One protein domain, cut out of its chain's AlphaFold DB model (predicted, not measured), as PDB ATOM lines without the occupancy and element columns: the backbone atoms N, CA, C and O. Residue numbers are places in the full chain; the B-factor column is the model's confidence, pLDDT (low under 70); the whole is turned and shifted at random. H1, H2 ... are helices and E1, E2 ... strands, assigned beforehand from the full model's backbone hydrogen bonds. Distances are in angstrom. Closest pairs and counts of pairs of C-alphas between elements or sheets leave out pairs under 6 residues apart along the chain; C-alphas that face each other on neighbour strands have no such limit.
ATOM      1  N   LEU A  79     258.289 263.874 278.587       83.38
ATOM      2  CA  LEU A  79     258.884 264.932 279.411       83.38
ATOM      3  C   LEU A  79     257.889 265.491 280.434       83.38
ATOM      4  O   LEU A  79     258.232 265.625 281.609       83.38
ATOM      5  N   LEU A  80     256.649 265.765 280.010       85.50
ATOM      6  CA  LEU A  80     255.597 266.212 280.926       85.50
ATOM      7  C   LEU A  80     255.315 265.157 281.997       85.50
ATOM      8  O   LEU A  80     255.259 265.485 283.180       85.50
ATOM      9  N   VAL A  81     255.202 263.885 281.615       85.50
ATOM     10  CA  VAL A  81     254.913 262.820 282.586       85.50
ATOM     11  C   VAL A  81     256.059 262.587 283.558       85.50
ATOM     12  O   VAL A  81     255.806 262.446 284.751       85.50
ATOM     13  N   ILE A  82     257.307 262.626 283.092       87.81
ATOM     14  CA  ILE A  82     258.479 262.573 283.972       87.81
ATOM     15  C   ILE A  82     258.416 263.694 285.012       87.81
ATOM     16  O   ILE A  82     258.602 263.418 286.194       87.81
ATOM     17  N   SER A  83     258.094 264.925 284.598       90.19
ATOM     18  CA  SER A  83     258.001 266.057 285.530       90.19
ATOM     19  C   SER A  83     256.902 265.865 286.583       90.19
ATOM     20  O   SER A  83     257.140 266.102 287.766       90.19
ATOM     21  N   ILE A  84     255.734 265.348 286.184       91.81
ATOM     22  CA  ILE A  84     254.612 265.061 287.088       91.81
ATOM     23  C   ILE A  84     254.985 263.959 288.085       91.81
ATOM     24  O   ILE A  84     254.734 264.100 289.280       91.81
ATOM     25  N   ILE A  85     255.604 262.870 287.614       91.62
ATOM     26  CA  ILE A  85     256.013 261.758 288.478       91.62
ATOM     27  C   ILE A  85     257.085 262.219 289.473       91.62
ATOM     28  O   ILE A  85     256.951 261.972 290.671       91.62
ATOM     29  N   GLN A  86     258.106 262.941 289.002       94.25
ATOM     30  CA  GLN A  86     259.165 263.489 289.855       94.25
ATOM     31  C   GLN A  86     258.611 264.423 290.928       94.25
ATOM     32  O   GLN A  86     259.034 264.339 292.085       94.25
ATOM     33  N   GLN A  87     257.654 265.283 290.566       95.69
ATOM     34  CA  GLN A  87     256.992 266.150 291.530       95.69
ATOM     35  C   GLN A  87     256.204 265.325 292.554       95.69
ATOM     36  O   GLN A  87     256.394 265.520 293.749       95.69
ATOM     37  N   GLY A  88     255.424 264.332 292.120       95.25
ATOM     38  CA  GLY A  88     254.655 263.472 293.025       95.25
ATOM     39  C   GLY A  88     255.521 262.732 294.054       95.25
ATOM     40  O   GLY A  88     255.198 262.715 295.239       95.25
ATOM     41  N   PHE A  89     256.660 262.168 293.643       95.94
ATOM     42  CA  PHE A  89     257.607 261.538 294.577       95.94
ATOM     43  C   PHE A  89     258.280 262.546 295.520       95.94
ATOM     44  O   PHE A  89     258.543 262.233 296.688       95.94
ATOM     45  N   THR A  90     258.520 263.765 295.034       96.44
ATOM     46  CA  THR A  90     259.026 264.865 295.861       96.44
ATOM     47  C   THR A  90     257.987 265.284 296.904       96.44
ATOM     48  O   THR A  90     258.337 265.449 298.068       96.44
ATOM     49  N   ASP A  91     256.710 265.370 296.543       97.12
ATOM     50  CA  ASP A  91     255.641 265.780 297.458       97.12
ATOM     51  C   ASP A  91     255.348 264.717 298.528       97.12
ATOM     52  O   ASP A  91     255.085 265.052 299.682       97.12
ATOM     53  N   ILE A  92     255.426 263.428 298.174       95.69
ATOM     54  CA  ILE A  92     255.148 262.318 299.100       95.69
ATOM     55  C   ILE A  92     256.262 262.149 300.141       95.69
ATOM     56  O   ILE A  92     255.979 261.913 301.316       95.69
ATOM     57  N   ALA A  93     257.527 262.197 299.712       94.81
ATOM     58  CA  ALA A  93     258.657 261.792 300.554       94.81
ATOM     59  C   ALA A  93     259.960 262.569 300.286       94.81
ATOM     60  O   ALA A  93     261.033 262.124 300.691       94.81
ATOM     61  N   ASN A  94     259.895 263.719 299.605       95.06
ATOM     62  CA  ASN A  94     261.055 264.519 299.187       95.06
ATOM     63  C   ASN A  94     262.065 263.722 298.331       95.06
ATOM     64  O   ASN A  94     263.267 264.003 298.326       95.06
ATOM     65  N   LEU A  95     261.573 262.721 297.592       93.75
ATOM     66  CA  LEU A  95     262.374 261.886 296.702       93.75
ATOM     67  C   LEU A  95     262.515 262.563 295.334       93.75
ATOM     68  O   LEU A  95     261.663 262.432 294.457       93.75
ATOM     69  N   ARG A  96     263.615 263.297 295.155       92.38
ATOM     70  CA  ARG A  96     263.897 264.055 293.927       92.38
ATOM     71  C   ARG A  96     264.425 263.160 292.810       92.38
ATOM     72  O   ARG A  96     265.204 262.243 293.051       92.38
ATOM     73  N   GLY A  97     264.049 263.474 291.570       90.50
ATOM     74  CA  GLY A  97     264.561 262.803 290.370       90.50
ATOM     75  C   GLY A  97     263.952 261.426 290.082       90.50
ATOM     76  O   GLY A  97     264.298 260.820 289.071       90.50
ATOM     77  N   VAL A  98     263.022 260.945 290.914       92.38
ATOM     78  CA  VAL A  98     262.357 259.649 290.727       92.38
ATOM     79  C   VAL A  98     261.334 259.731 289.595       92.38
ATOM     80  O   VAL A  98     260.378 260.492 289.667       92.38
ATOM     81  N   VAL A  99     261.525 258.929 288.548       89.19
ATOM     82  CA  VAL A  99     260.666 258.911 287.345       89.19
ATOM     83  C   VAL A  99     259.671 257.747 287.321       89.19
ATOM     84  O   VAL A  99     258.961 257.548 286.339       89.19
ATOM     85  N   GLY A 100     259.620 256.967 288.397       87.31
ATOM     86  CA  GLY A 100     258.751 255.808 288.546       87.31
ATOM     87  C   GLY A 100     259.254 254.873 289.641       87.31
ATOM     88  O   GLY A 100     260.337 255.066 290.190       87.31
ATOM     89  N   SER A 101     258.466 253.846 289.938       87.00
ATOM     90  CA  SER A 101     258.846 252.756 290.836       87.00
ATOM     91  C   SER A 101     258.701 251.438 290.093       87.00
ATOM     92  O   SER A 101     257.687 251.211 289.434       87.00
ATOM     93  N   VAL A 102     259.701 250.573 290.216       84.56
ATOM     94  CA  VAL A 102     259.665 249.214 289.675       84.56
ATOM     95  C   VAL A 102     259.597 248.259 290.854       84.56
ATOM     96  O   VAL A 102     260.472 248.289 291.716       84.56
ATOM     97  N   ASP A 103     258.541 247.450 290.909       83.06
ATOM     98  CA  ASP A 103     258.429 246.409 291.928       83.06
ATOM     99  C   ASP A 103     259.246 245.178 291.524       83.06
ATOM    100  O   ASP A 103     259.373 244.851 290.340       83.06
ATOM    101  N   GLY A 104     259.812 244.502 292.516       85.44
ATOM    102  CA  GLY A 104     260.604 243.296 292.323       85.44
ATOM    103  C   GLY A 104     259.969 242.102 293.028       85.44
ATOM    104  O   GLY A 104     259.161 242.237 293.945       85.44
ATOM    105  N   THR A 105     260.318 240.898 292.588       88.50
ATOM    106  CA  THR A 105     259.829 239.658 293.196       88.50
ATOM    107  C   THR A 105     260.913 239.028 294.057       88.50
ATOM    108  O   THR A 105     262.016 238.749 293.592       88.50
ATOM    109  N   HIS A 106     260.581 238.727 295.312       92.38
ATOM    110  CA  HIS A 106     261.471 237.995 296.207       92.38
ATOM    111  C   HIS A 106     261.500 236.498 295.874       92.38
ATOM    112  O   HIS A 106     260.543 235.771 296.151       92.38
ATOM    113  N   ILE A 107     262.632 236.022 295.356       92.56
ATOM    114  CA  ILE A 107     262.898 234.599 295.132       92.56
ATOM    115  C   ILE A 107     263.534 234.016 296.385       92.56
ATOM    116  O   ILE A 107     264.567 234.497 296.850       92.56
ATOM    117  N   ARG A 108     262.900 232.991 296.958       95.31
ATOM    118  CA  ARG A 108     263.380 232.354 298.188       95.31
ATOM    119  C   ARG A 108     264.686 231.605 297.927       95.31
ATOM    120  O   ARG A 108     264.775 230.858 296.957       95.31
ATOM    121  N   ILE A 109     265.660 231.776 298.817       95.50
ATOM    122  CA  ILE A 109     266.964 231.106 298.749       95.50
ATOM    123  C   ILE A 109     267.228 230.300 300.024       95.50
ATOM    124  O   ILE A 109     266.568 230.494 301.046       95.50
ATOM    125  N   ALA A 110     268.194 229.384 299.959       94.88
ATOM    126  CA  ALA A 110     268.765 228.789 301.162       94.88
ATOM    127  C   ALA A 110     269.515 229.859 301.968       94.88
ATOM    128  O   ALA A 110     270.016 230.824 301.391       94.88
ATOM    129  N   ARG A 111     269.604 229.669 303.290       94.25
ATOM    130  CA  ARG A 111     270.321 230.573 304.195       94.25
ATOM    131  C   ARG A 111     271.774 230.752 303.721       94.25
ATOM    132  O   ARG A 111     272.504 229.758 303.678       94.25
ATOM    133  N   PRO A 112     272.198 231.973 303.360       92.44
ATOM    134  CA  PRO A 112     273.585 232.238 302.993       92.44
ATOM    135  C   PRO A 112     274.514 232.093 304.198       92.44
ATOM    136  O   PRO A 112     274.101 232.293 305.337       92.44
ATOM    137  N   HIS A 113     275.774 231.735 303.943       92.38
ATOM    138  CA  HIS A 113     276.799 231.624 304.989       92.38
ATOM    139  C   HIS A 113     277.556 232.941 305.213       92.38
ATOM    140  O   HIS A 113     278.127 233.135 306.280       92.38
ATOM    141  N   LEU A 114     277.565 233.818 304.206       92.69
ATOM    142  CA  LEU A 114     278.196 235.134 304.229       92.69
ATOM    143  C   LEU A 114     277.104 236.204 304.171       92.69
ATOM    144  O   LEU A 114     276.194 236.072 303.348       92.69
ATOM    145  N   ASP A 115     277.211 237.216 305.034       91.38
ATOM    146  CA  ASP A 115     276.289 238.354 305.148       91.38
ATOM    147  C   ASP A 115     274.815 237.909 305.119       91.38
ATOM    148  O   ASP A 115     273.986 238.375 304.345       91.38
ATOM    149  N   GLU A 116     274.477 236.906 305.922       92.81
ATOM    150  CA  GLU A 116     273.155 236.277 305.923       92.81
ATOM    151  C   GLU A 116     272.015 237.283 306.152       92.81
ATOM    152  O   GLU A 116     270.944 237.182 305.544       92.81
ATOM    153  N   GLU A 117     272.268 238.273 307.000       92.19
ATOM    154  CA  GLU A 117     271.348 239.328 307.394       92.19
ATOM    155  C   GLU A 117     270.867 240.184 306.215       92.19
ATOM    156  O   GLU A 117     269.708 240.604 306.219       92.19
ATOM    157  N   ILE A 118     271.682 240.387 305.169       94.00
ATOM    158  CA  ILE A 118     271.282 241.204 304.009       94.00
ATOM    159  C   ILE A 118     270.279 240.483 303.099       94.00
ATOM    160  O   ILE A 118     269.659 241.109 302.238       94.00
ATOM    161  N   TYR A 119     270.080 239.177 303.298       94.12
ATOM    162  CA  TYR A 119     269.121 238.377 302.538       94.12
ATOM    163  C   TYR A 119     267.795 238.167 303.273       94.12
ATOM    164  O   TYR A 119     266.866 237.603 302.689       94.12
ATOM    165  N   VAL A 120     267.660 238.605 304.529       94.62
ATOM    166  CA  VAL A 120     266.405 238.491 305.285       94.62
ATOM    167  C   VAL A 120     265.428 239.570 304.821       94.62
ATOM    168  O   VAL A 120     265.658 240.765 304.987       94.62
ATOM    169  N   ASN A 121     264.302 239.164 304.235       93.19
ATOM    170  CA  ASN A 121     263.278 240.111 303.793       93.19
ATOM    171  C   ASN A 121     262.341 240.555 304.933       93.19
ATOM    172  O   ASN A 121     262.344 240.006 306.034       93.19
ATOM    173  N   ARG A 122     261.427 241.489 304.629       92.31
ATOM    174  CA  ARG A 122     260.385 241.967 305.562       92.31
ATOM    175  C   ARG A 122     259.485 240.854 306.130       92.31
ATOM    176  O   ARG A 122     258.874 241.042 307.175       92.31
ATOM    177  N   LYS A 123     259.366 239.714 305.442       91.44
ATOM    178  CA  LYS A 123     258.578 238.545 305.868       91.44
ATOM    179  C   LYS A 123     259.393 237.552 306.714       91.44
ATOM    180  O   LYS A 123     258.867 236.497 307.057       91.44
ATOM    181  N   GLY A 124     260.647 237.869 307.045       92.75
ATOM    182  CA  GLY A 124     261.491 237.073 307.937       92.75
ATOM    183  C   GLY A 124     262.111 235.828 307.299       92.75
ATOM    184  O   GLY A 124     262.473 234.906 308.022       92.75
ATOM    185  N   TYR A 125     262.223 235.762 305.967       95.19
ATOM    186  CA  TYR A 125     262.895 234.649 305.278       95.19
ATOM    187  C   TYR A 125     263.946 235.122 304.269       95.19
ATOM    188  O   TYR A 125     263.860 236.233 303.740       95.19
ATOM    189  N   HIS A 126     264.912 234.249 303.964       96.56
ATOM    190  CA  HIS A 126     265.988 234.527 303.008       96.56
ATOM    191  C   HIS A 126     265.484 234.588 301.575       96.56
ATOM    192  O   HIS A 126     264.876 233.639 301.068       96.56
ATOM    193  N   SER A 127     265.740 235.699 300.896       95.88
ATOM    194  CA  SER A 127     265.365 235.866 299.496       95.88
ATOM    195  C   SER A 127     266.182 236.936 298.795       95.88
ATOM    196  O   SER A 127     266.689 237.854 299.429       95.88
ATOM    197  N   ILE A 128     266.237 236.841 297.472       93.31
ATOM    198  CA  ILE A 128     266.812 237.865 296.601       93.31
ATOM    199  C   ILE A 128     265.662 238.586 295.914       93.31
ATOM    200  O   ILE A 128     264.758 237.933 295.388       93.31
ATOM    201  N   ASN A 129     265.684 239.919 295.924       90.94
ATOM    202  CA  ASN A 129     264.746 240.702 295.132       90.94
ATOM    203  C   ASN A 129     265.198 240.699 293.666       90.94
ATOM    204  O   ASN A 129     266.297 241.154 293.357       90.94
ATOM    205  N   VAL A 130     264.373 240.157 292.776       89.62
ATOM    206  CA  VAL A 130     264.682 240.001 291.352       89.62
ATOM    207  C   VAL A 130     263.700 240.819 290.525       89.62
ATOM    208  O   VAL A 130     262.491 240.777 290.753       89.62
ATOM    209  N   GLN A 131     264.220 241.518 289.520       83.94
ATOM    210  CA  GLN A 131     263.425 242.119 288.457       83.94
ATOM    211  C   GLN A 131     263.478 241.203 287.230       83.94
ATOM    212  O   GLN A 131     264.558 240.935 286.704       83.94
TER     213      GLN A 131
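Overview. This is residues 79 to 131 of the 133 residues of an uncharacterized protein of Daphnia pulex (UniProt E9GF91). The model is a stretched dumbbell: the helix H1 makes one end, a small head of two paired strands, E1 and E2, with the short helix H2 makes the other, and the long link of residues 94 to 104 runs between them. H1 lies across the long axis, and residues 109 to 126, which include H2, loop out from the strand pair and fold back to it. The printed part has 53 residues, with two named helices and two named strands in the order H1, E1, H2, E2; the sheet, E1 - E2, is antiparallel and the class is mixed, helices and strands. The whole is extended, a rod of 46 by 19 by 18 A, with a radius of gyration of the C-alphas of 16.1 A.

Arrangement. E1, residues 105 to 108, and E2, residues 127 to 130, are antiparallel neighbours, with 148 degrees between their directions. The C-alphas of His 106 and Asn 129 face each other at 4.4 A. N 105 and O 130, 2.8 A apart, and N 128 and O 107, 2.9 A apart, are within hydrogen-bond range. The closest C-alphas of H2, residues 116 to 119, and E2 are those of Tyr 119 and Ser 127, 5.4 A apart. H1, residues 79 to 93, is apart from H2 and from E2. In H1 every O i to N i+4 pair is within hydrogen-bond range; H2 is too short for such a pair, and its one O i to N i+3 pair is within range.

Along the chain. E1 measures 9.5 A from first to last C-alpha, beginning at C-alpha 105 (259.829, 239.658, 293.196). E2 measures 9.2 A and ends at C-alpha 130 (264.682, 240.001, 291.352). H2 measures 5.7 A. H1 measures 21.4 A, from C-alpha 79 (258.884, 264.932, 279.411) to C-alpha 93.

Size, cuts and confidence. The C-alphas of Leu 80 and His 113, the two farthest apart, are 47.2 A from each other. The link from H1 to E1 is long, with 11 residues; those from E1 to H2 and from H2 to E2 are short, with 7 residues each. The printed part has no cut. Its mean pLDDT is 91.8, and no printed residue is under 70.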